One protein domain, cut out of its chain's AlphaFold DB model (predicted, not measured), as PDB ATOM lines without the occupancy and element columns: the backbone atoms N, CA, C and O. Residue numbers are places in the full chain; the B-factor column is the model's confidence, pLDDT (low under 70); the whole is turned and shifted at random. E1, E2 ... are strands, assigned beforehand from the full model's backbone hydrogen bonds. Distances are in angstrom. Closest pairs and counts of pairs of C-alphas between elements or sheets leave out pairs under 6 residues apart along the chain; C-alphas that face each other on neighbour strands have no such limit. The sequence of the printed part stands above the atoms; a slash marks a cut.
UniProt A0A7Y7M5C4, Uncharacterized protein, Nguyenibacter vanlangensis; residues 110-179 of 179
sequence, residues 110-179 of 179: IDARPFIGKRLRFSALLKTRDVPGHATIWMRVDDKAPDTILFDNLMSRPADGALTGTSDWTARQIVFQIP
ATOM      1  N   ILE A 110     195.998 160.009 175.773       93.38
ATOM      2  CA  ILE A 110     195.725 159.959 174.335       93.38
ATOM      3  C   ILE A 110     197.025 159.664 173.589       93.38
ATOM      4  O   ILE A 110     198.110 159.959 174.085       93.38
ATOM      5  N   ASP A 111     196.913 159.100 172.391       93.25
ATOM      6  CA  ASP A 111     198.066 158.904 171.516       93.25
ATOM      7  C   ASP A 111     198.621 160.261 171.060       93.25
ATOM      8  O   ASP A 111     197.904 161.060 170.453       93.25
ATOM      9  N   ALA A 112     199.897 160.517 171.354       93.19
ATOM     10  CA  ALA A 112     200.573 161.759 171.000       93.19
ATOM     11  C   ALA A 112     201.015 161.810 169.524       93.19
ATOM     12  O   ALA A 112     201.242 162.903 169.003       93.19
ATOM     13  N   ARG A 113     201.087 160.667 168.816       94.31
ATOM     14  CA  ARG A 113     201.595 160.583 167.429       94.31
ATOM     15  C   ARG A 113     200.930 161.563 166.449       94.31
ATOM     16  O   ARG A 113     201.654 162.191 165.679       94.31
ATOM     17  N   PRO A 114     199.600 161.785 166.468       97.12
ATOM     18  CA  PRO A 114     198.949 162.750 165.573       97.12
ATOM     19  C   PRO A 114     199.306 164.224 165.844       97.12
ATOM     20  O   PRO A 114     198.921 165.113 165.067       97.12
ATOM     21  N   PHE A 115     199.987 164.493 166.960       96.38
ATOM     22  CA  PHE A 115     200.331 165.826 167.443       96.38
ATOM     23  C   PHE A 115     201.823 166.149 167.340       96.38
ATOM     24  O   PHE A 115     202.174 167.289 167.622       96.38
ATOM     25  N   ILE A 116     202.674 165.215 166.901       95.69
ATOM     26  CA  ILE A 116     204.114 165.446 166.688       95.69
ATOM     27  C   ILE A 116     204.332 166.671 165.786       95.69
ATOM     28  O   ILE A 116     203.662 166.832 164.760       95.69
ATOM     29  N   GLY A 117     205.235 167.563 166.202       97.00
ATOM     30  CA  GLY A 117     205.531 168.833 165.534       97.00
ATOM     31  C   GLY A 117     204.449 169.911 165.683       97.00
ATOM     32  O   GLY A 117     204.562 170.976 165.075       97.00
ATOM     33  N   LYS A 118     203.383 169.664 166.459       98.19
ATOM     34  CA  LYS A 118     202.288 170.621 166.680       98.19
ATOM     35  C   LYS A 118     202.372 171.275 168.052       98.19
ATOM     36  O   LYS A 118     202.928 170.740 169.009       98.19
ATOM     37  N   ARG A 119     201.698 172.419 168.156       97.94
ATOM     38  CA  ARG A 119     201.438 173.104 169.420       97.94
ATOM     39  C   ARG A 119     200.124 172.610 170.018       97.94
ATOM     40  O   ARG A 119     199.059 172.891 169.468       97.94
ATOM     41  N   LEU A 120     200.191 171.912 171.147       97.38
ATOM     42  CA  LEU A 120     199.021 171.391 171.850       97.38
ATOM     43  C   LEU A 120     198.744 172.221 173.107       97.38
ATOM     44  O   LEU A 120     199.656 172.521 173.875       97.38
ATOM     45  N   ARG A 121     197.477 172.600 173.311       97.88
ATOM     46  CA  ARG A 121     197.010 173.342 174.487       97.88
ATOM     47  C   ARG A 121     195.986 172.511 175.245       97.88
ATOM     48  O   ARG A 121     194.938 172.186 174.692       97.88
ATOM     49  N   PHE A 122     196.266 172.252 176.515       97.31
ATOM     50  CA  PHE A 122     195.294 171.740 177.471       97.31
ATOM     51  C   PHE A 122     194.775 172.899 178.323       97.31
ATOM     52  O   PHE A 122     195.570 173.671 178.853       97.31
ATOM     53  N   SER A 123     193.455 173.050 178.440       96.69
ATOM     54  CA  SER A 123     192.833 174.112 179.236       96.69
ATOM     55  C   SER A 123     191.653 173.595 180.042       96.69
ATOM     56  O   SER A 123     190.894 172.764 179.544       96.69
ATOM     57  N   ALA A 124     191.462 174.148 181.238       95.31
ATOM     58  CA  ALA A 124     190.327 173.854 182.104       95.31
ATOM     59  C   ALA A 124     189.869 175.106 182.865       95.31
ATOM     60  O   ALA A 124     190.650 176.036 183.078       95.31
ATOM     61  N   LEU A 125     188.609 175.099 183.297       96.50
ATOM     62  CA  LEU A 125     188.105 175.987 184.340       96.50
ATOM     63  C   LEU A 125     188.177 175.243 185.674       96.50
ATOM     64  O   LEU A 125     187.714 174.108 185.771       96.50
ATOM     65  N   LEU A 126     188.751 175.879 186.688       97.12
ATOM     66  CA  LEU A 126     188.858 175.338 188.038       97.12
ATOM     67  C   LEU A 126     188.098 176.238 189.009       97.12
ATOM     68  O   LEU A 126     188.206 177.457 188.927       97.12
ATOM     69  N   LYS A 127     187.367 175.636 189.942       96.56
ATOM     70  CA  LYS A 127     186.722 176.317 191.066       96.56
ATOM     71  C   LYS A 127     187.178 175.640 192.349       96.56
ATOM     72  O   LYS A 127     187.241 174.411 192.391       96.56
ATOM     73  N   THR A 128     187.501 176.415 193.380       96.12
ATOM     74  CA  THR A 128     187.978 175.867 194.657       96.12
ATOM     75  C   THR A 128     187.130 176.351 195.819       96.12
ATOM     76  O   THR A 128     186.642 177.480 195.834       96.12
ATOM     77  N   ARG A 129     186.977 175.490 196.822       94.19
ATOM     78  CA  ARG A 129     186.369 175.816 198.107       94.19
ATOM     79  C   ARG A 129     187.264 175.244 199.193       94.19
ATOM     80  O   ARG A 129     187.496 174.039 199.200       94.19
ATOM     81  N   ASP A 130     187.772 176.120 200.051       91.06
ATOM     82  CA  ASP A 130     188.542 175.793 201.251       91.06
ATOM     83  C   ASP A 130     189.708 174.826 200.995       91.06
ATOM     84  O   ASP A 130     189.901 173.861 201.727       91.06
ATOM     85  N   VAL A 131     190.488 175.065 199.935       91.00
ATOM     86  CA  VAL A 131     191.645 174.226 199.585       91.00
ATOM     87  C   VAL A 131     192.882 174.688 200.370       91.00
ATOM     88  O   VAL A 131     193.442 175.729 200.029       91.00
ATOM     89  N   PRO A 132     193.358 173.947 201.394       84.56
ATOM     90  CA  PRO A 132     194.546 174.341 202.158       84.56
ATOM     91  C   PRO A 132     195.859 174.060 201.411       84.56
ATOM     92  O   PRO A 132     196.880 174.665 201.714       84.56
ATOM     93  N   GLY A 133     195.833 173.115 200.465       88.19
ATOM     94  CA  GLY A 133     196.947 172.796 199.577       88.19
ATOM     95  C   GLY A 133     196.785 173.482 198.226       88.19
ATOM     96  O   GLY A 133     196.493 174.672 198.153       88.19
ATOM     97  N   HIS A 134     196.922 172.709 197.151       92.56
ATOM     98  CA  HIS A 134     196.850 173.209 195.783       92.56
ATOM     99  C   HIS A 134     195.835 172.423 194.951       92.56
ATOM    100  O   HIS A 134     195.793 171.195 195.005       92.56
ATOM    101  N   ALA A 135     195.057 173.132 194.136       95.62
ATOM    102  CA  ALA A 135     194.238 172.570 193.069       95.62
ATOM    103  C   ALA A 135     194.783 173.049 191.721       95.62
ATOM    104  O   ALA A 135     194.938 174.249 191.492       95.62
ATOM    105  N   THR A 136     195.098 172.123 190.822       96.94
ATOM    106  CA  THR A 136     195.767 172.454 189.562       96.94
ATOM    107  C   THR A 136     195.392 171.488 188.442       96.94
ATOM    108  O   THR A 136     194.803 170.434 188.683       96.94
ATOM    109  N   ILE A 137     195.752 171.854 187.213       97.69
ATOM    110  CA  ILE A 137     195.824 170.929 186.082       97.69
ATOM    111  C   ILE A 137     197.269 170.497 185.863       97.69
ATOM    112  O   ILE A 137     198.207 171.194 186.245       97.69
ATOM    113  N   TRP A 138     197.445 169.369 185.192       97.69
ATOM    114  CA  TRP A 138     198.749 168.911 184.750       97.69
ATOM    115  C   TRP A 138     198.663 168.354 183.334       97.69
ATOM    116  O   TRP A 138     197.593 167.967 182.864       97.69
ATOM    117  N   MET A 139     199.796 168.343 182.646       97.56
ATOM    118  CA  MET A 139     199.947 167.741 181.332       97.56
ATOM    119  C   MET A 139     201.337 167.126 181.246       97.56
ATOM    120  O   MET A 139     202.317 167.709 181.713       97.56
ATOM    121  N   ARG A 140     201.417 165.945 180.637       96.06
ATOM    122  CA  ARG A 140     202.664 165.218 180.429       96.06
ATOM    123  C   ARG A 140     202.703 164.622 179.029       96.06
ATOM    124  O   ARG A 140     201.656 164.262 178.496       96.06
ATOM    125  N   VAL A 141     203.896 164.526 178.455       95.94
ATOM    126  CA  VAL A 141     204.171 163.806 177.208       95.94
ATOM    127  C   VAL A 141     205.251 162.786 177.511       95.94
ATOM    128  O   VAL A 141     206.311 163.151 178.016       95.94
ATOM    129  N   ASP A 142     204.961 161.529 177.210       93.50
ATOM    130  CA  ASP A 142     205.851 160.393 177.429       93.50
ATOM    131  C   ASP A 142     206.309 159.838 176.065       93.50
ATOM    132  O   ASP A 142     205.527 159.852 175.109       93.50
ATOM    133  N   ASP A 143     207.554 159.363 175.966       87.19
ATOM    134  CA  ASP A 143     208.021 158.508 174.858       87.19
ATOM    135  C   ASP A 143     207.718 157.027 175.191       87.19
ATOM    136  O   ASP A 143     206.780 156.709 175.931       87.19
ATOM    137  N   LYS A 144     208.513 156.082 174.672       82.06
ATOM    138  CA  LYS A 144     208.629 154.718 175.184       82.06
ATOM    139  C   LYS A 144     208.864 154.798 176.691       82.06
ATOM    140  O   LYS A 144     209.943 155.171 177.140       82.06
ATOM    141  N   ALA A 145     207.826 154.464 177.457       69.38
ATOM    142  CA  ALA A 145     207.881 154.437 178.913       69.38
ATOM    143  C   ALA A 145     209.180 153.748 179.380       69.38
ATOM    144  O   ALA A 145     209.506 152.675 178.861       69.38
ATOM    145  N   PRO A 146     209.923 154.334 180.335       67.69
ATOM    146  CA  PRO A 146     209.463 155.282 181.356       67.69
ATOM    147  C   PRO A 146     209.731 156.774 181.071       67.69
ATOM    148  O   PRO A 146     209.495 157.592 181.962       67.69
ATOM    149  N   ASP A 147     210.219 157.144 179.886       84.25
ATOM    150  CA  ASP A 147     210.768 158.489 179.681       84.25
ATOM    151  C   ASP A 147     209.681 159.554 179.469       84.25
ATOM    152  O   ASP A 147     209.041 159.644 178.418       84.25
ATOM    153  N   THR A 148     209.491 160.402 180.481       93.75
ATOM    154  CA  THR A 148     208.714 161.639 180.365       93.75
ATOM    155  C   THR A 148     209.547 162.711 179.670       93.75
ATOM    156  O   THR A 148     210.591 163.120 180.175       93.75
ATOM    157  N   ILE A 149     209.053 163.213 178.541       94.56
ATOM    158  CA  ILE A 149     209.717 164.245 177.737       94.56
ATOM    159  C   ILE A 149     209.307 165.648 178.188       94.56
ATOM    160  O   ILE A 149     210.141 166.542 178.309       94.56
ATOM    161  N   LEU A 150     208.010 165.855 178.431       96.12
ATOM    162  CA  LEU A 150     207.455 167.144 178.851       96.12
ATOM    163  C   LEU A 150     206.535 166.942 180.044       96.12
ATOM    164  O   LEU A 150     205.728 166.016 180.047       96.12
ATOM    165  N   PHE A 151     206.616 167.833 181.026       96.38
ATOM    166  CA  PHE A 151     205.746 167.829 182.194       96.38
ATOM    167  C   PHE A 151     205.550 169.244 182.728       96.38
ATOM    168  O   PHE A 151     206.503 170.011 182.847       96.38
ATOM    169  N   ASP A 152     204.310 169.572 183.076       97.00
ATOM    170  CA  ASP A 152     203.951 170.788 183.796       97.00
ATOM    171  C   ASP A 152     202.693 170.503 184.627       97.00
ATOM    172  O   ASP A 152     201.781 169.799 184.186       97.00
ATOM    173  N   ASN A 153     202.649 171.042 185.839       96.88
ATOM    174  CA  ASN A 153     201.524 170.969 186.770       96.88
ATOM    175  C   ASN A 153     201.156 172.348 187.350       96.88
ATOM    176  O   ASN A 153     200.434 172.433 188.344       96.88
ATOM    177  N   LEU A 154     201.678 173.428 186.757       96.75
ATOM    178  CA  LEU A 154     201.478 174.832 187.119       96.75
ATOM    179  C   LEU A 154     201.920 175.228 188.540       96.75
ATOM    180  O   LEU A 154     201.698 176.366 188.951       96.75
ATOM    181  N   MET A 155     202.557 174.334 189.300       94.06
ATOM    182  CA  MET A 155     202.897 174.579 190.709       94.06
ATOM    183  C   MET A 155     204.000 175.624 190.896       94.06
ATOM    184  O   MET A 155     204.061 176.275 191.932       94.06
ATOM    185  N   SER A 156     204.874 175.794 189.904       90.62
ATOM    186  CA  SER A 156     205.982 176.754 189.941       90.62
ATOM    187  C   SER A 156     205.610 178.147 189.422       90.62
ATOM    188  O   SER A 156     206.458 179.040 189.416       90.62
ATOM    189  N   ARG A 157     204.365 178.357 188.965       92.00
ATOM    190  CA  ARG A 157     203.941 179.624 188.356       92.00
ATOM    191  C   ARG A 157     203.333 180.573 189.398       92.00
ATOM    192  O   ARG A 157     202.403 180.177 190.095       92.00
ATOM    193  N   PRO A 158     203.780 181.839 189.480       83.69
ATOM    194  CA  PRO A 158     203.322 182.759 190.523       83.69
ATOM    195  C   PRO A 158     201.947 183.397 190.264       83.69
ATOM    196  O   PRO A 158     201.257 183.726 191.222       83.69
ATOM    197  N   ALA A 159     201.537 183.597 189.004       85.44
ATOM    198  CA  ALA A 159     200.322 184.362 188.670       85.44
ATOM    199  C   ALA A 159     199.196 183.501 188.070       85.44
ATOM    200  O   ALA A 159     198.029 183.645 188.427       85.44
ATOM    201  N   ASP A 160     199.538 182.581 187.170       91.88
ATOM    202  CA  ASP A 160     198.620 181.663 186.482       91.88
ATOM    203  C   ASP A 160     198.792 180.206 186.953       91.88
ATOM    204  O   ASP A 160     198.441 179.263 186.242       91.88
ATOM    205  N   GLY A 161     199.343 180.034 188.158       94.06
ATOM    206  CA  GLY A 161     199.654 178.747 188.770       94.06
ATOM    207  C   GLY A 161     198.483 178.054 189.455       94.06
ATOM    208  O   GLY A 161     197.314 178.390 189.247       94.06
ATOM    209  N   ALA A 162     198.793 177.076 190.300       96.00
ATOM    210  CA  ALA A 162     197.792 176.361 191.084       96.00
ATOM    211  C   ALA A 162     196.896 177.299 191.921       96.00
ATOM    212  O   ALA A 162     197.317 178.364 192.368       96.00
ATOM    213  N   LEU A 163     195.649 176.887 192.142       96.62
ATOM    214  CA  LEU A 163     194.691 177.587 192.995       96.62
ATOM    215  C   LEU A 163     194.796 177.106 194.443       96.62
ATOM    216  O   LEU A 163     195.004 175.920 194.699       96.62
ATOM    217  N   THR A 164     194.596 178.030 195.377       93.75
ATOM    218  CA  THR A 164     194.573 177.790 196.826       93.75
ATOM    219  C   THR A 164     193.368 178.504 197.440       93.75
ATOM    220  O   THR A 164     192.897 179.504 196.900       93.75
ATOM    221  N   GLY A 165     192.878 178.034 198.586       92.81
ATOM    222  CA  GLY A 165     191.731 178.620 199.277       92.81
ATOM    223  C   GLY A 165     190.431 178.502 198.477       92.81
ATOM    224  O   GLY A 165     190.170 177.480 197.834       92.81
ATOM    225  N   THR A 166     189.615 179.552 198.525       95.81
ATOM    226  CA  THR A 166     188.316 179.623 197.846       95.81
ATOM    227  C   THR A 166     188.389 180.590 196.672       95.81
ATOM    228  O   THR A 166     188.809 181.734 196.828       95.81
ATOM    229  N   SER A 167     187.976 180.130 195.495       95.88
ATOM    230  CA  SER A 167     187.972 180.907 194.254       95.88
ATOM    231  C   SER A 167     186.803 180.483 193.372       95.88
ATOM    232  O   SER A 167     186.373 179.329 193.421       95.88
ATOM    233  N   ASP A 168     186.274 181.411 192.573       96.69
ATOM    234  CA  ASP A 168     185.292 181.057 191.548       96.69
ATOM    235  C   ASP A 168     185.982 180.488 190.296       96.69
ATOM    236  O   ASP A 168     187.212 180.405 190.232       96.69
ATOM    237  N   TRP A 169     185.189 180.086 189.303       96.25
ATOM    238  CA  TRP A 169     185.677 179.524 188.046       96.25
ATOM    239  C   TRP A 169     186.795 180.361 187.419       96.25
ATOM    240  O   TRP A 169     186.583 181.456 186.904       96.25
ATOM    241  N   THR A 170     187.995 179.795 187.429       97.19
ATOM    242  CA  THR A 170     189.218 180.437 186.968       97.19
ATOM    243  C   THR A 170     189.874 179.576 185.895       97.19
ATOM    244  O   THR A 170     190.090 178.377 186.076       97.19
ATOM    245  N   ALA A 171     190.210 180.188 184.760       97.31
ATOM    246  CA  ALA A 171     190.851 179.493 183.651       97.31
ATOM    247  C   ALA A 171     192.321 179.157 183.943       97.31
ATOM    248  O   ALA A 171     193.075 179.973 184.484       97.31
ATOM    249  N   ARG A 172     192.735 177.958 183.525       97.75
ATOM    250  CA  ARG A 172     194.121 177.478 183.523       97.75
ATOM    251  C   ARG A 172     194.450 176.801 182.208       97.75
ATOM    252  O   ARG A 172     193.577 176.210 181.573       97.75
ATOM    253  N   GLN A 173     195.714 176.893 181.800       97.88
ATOM    254  CA  GLN A 173     196.183 176.245 180.583       97.88
ATOM    255  C   GLN A 173     197.656 175.842 180.647       97.88
ATOM    256  O   GLN A 173     198.493 176.558 181.196       97.88
ATOM    257  N   ILE A 174     197.964 174.727 179.994       98.19
ATOM    258  CA  ILE A 174     199.317 174.262 179.695       98.19
ATOM    259  C   ILE A 174     199.445 174.172 178.177       98.19
ATOM    260  O   ILE A 174     198.509 173.762 177.486       98.19
ATOM    261  N   VAL A 175     200.590 174.596 177.645       97.44
ATOM    262  CA  VAL A 175     200.858 174.589 176.207       97.44
ATOM    263  C   VAL A 175     202.220 173.970 175.959       97.44
ATOM    264  O   VAL A 175     203.220 174.480 176.454       97.44
ATOM    265  N   PHE A 176     202.253 172.917 175.150       97.69
ATOM    266  CA  PHE A 176     203.475 172.235 174.743       97.69
ATOM    267  C   PHE A 176     203.684 172.320 173.234       97.69
ATOM    268  O   PHE A 176     202.728 172.347 172.457       97.69
ATOM    269  N   GLN A 177     204.955 172.354 172.835       97.56
ATOM    270  CA  GLN A 177     205.381 171.972 171.491       97.56
ATOM    271  C   GLN A 177     205.708 170.486 171.550       97.56
ATOM    272  O   GLN A 177     206.567 170.104 172.341       97.56
ATOM    273  N   ILE A 178     204.991 169.660 170.795       96.25
ATOM    274  CA  ILE A 178     205.201 168.211 170.831       96.25
ATOM    275  C   ILE A 178     206.416 167.879 169.952       96.25
ATOM    276  O   ILE A 178     206.364 168.194 168.756       96.25
ATOM    277  N   PRO A 179     207.491 167.313 170.528       90.69
ATOM    278  CA  PRO A 179     208.705 166.975 169.793       90.69
ATOM    279  C   PRO A 179     208.500 165.804 168.827       90.69
ATOM    280  O   PRO A 179     207.513 165.048 168.990       90.69
TER     281      PRO A 179
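What this domain is: This is residues 110 to 179 of the 179 residues of an uncharacterized protein of Nguyenibacter vanlangensis (UniProt A0A7Y7M5C4). A long two-strand ribbon, E1 and E4, folds back on itself at one end, and the short hairpin E2 and E3 carries on along the returning side, giving a narrow U. The 70 printed residues have four named strands, E1 to E4 along the chain, in two antiparallel sheets, E1 - E4 and E2 - E3; the class is all strand. The whole is loose, radius of gyration of the C-alphas 14.0 A, spanning 39 by 22 by 21 A.

How they stand to each other: Look first at E1, residues 119 to 135, and its antiparallel neighbour E4, residues 163 to 177: N 122 and O 174 are 2.9 A apart, within hydrogen-bond range. E1 bends by 166 degrees at residue 131, E4 by 170 degrees at residue 166. In the hairpin of E2, residues 139 to 142, and E3, residues 148 to 152, N 141 and O 150 are 2.8 A apart. The closest C-alphas of E2 and E4, Met 139 and Ile 174, are 6.8 A apart. E1 and E3 are apart.

Where its parts are: Find C-alpha 119 at (201.438, 173.104, 169.420); E1 runs 24.7 A from there. E2 measures 10.2 A and E3 10.9 A. E4, 24.7 A, ends at C-alpha 177, (205.381, 171.972, 171.491).

The domain as a whole: The C-alphas farthest apart, Gly 117 and Asp 130, are 40.2 A apart. The printed part has no cut and no long link; pLDDT is under 70 at residues 145 to 146.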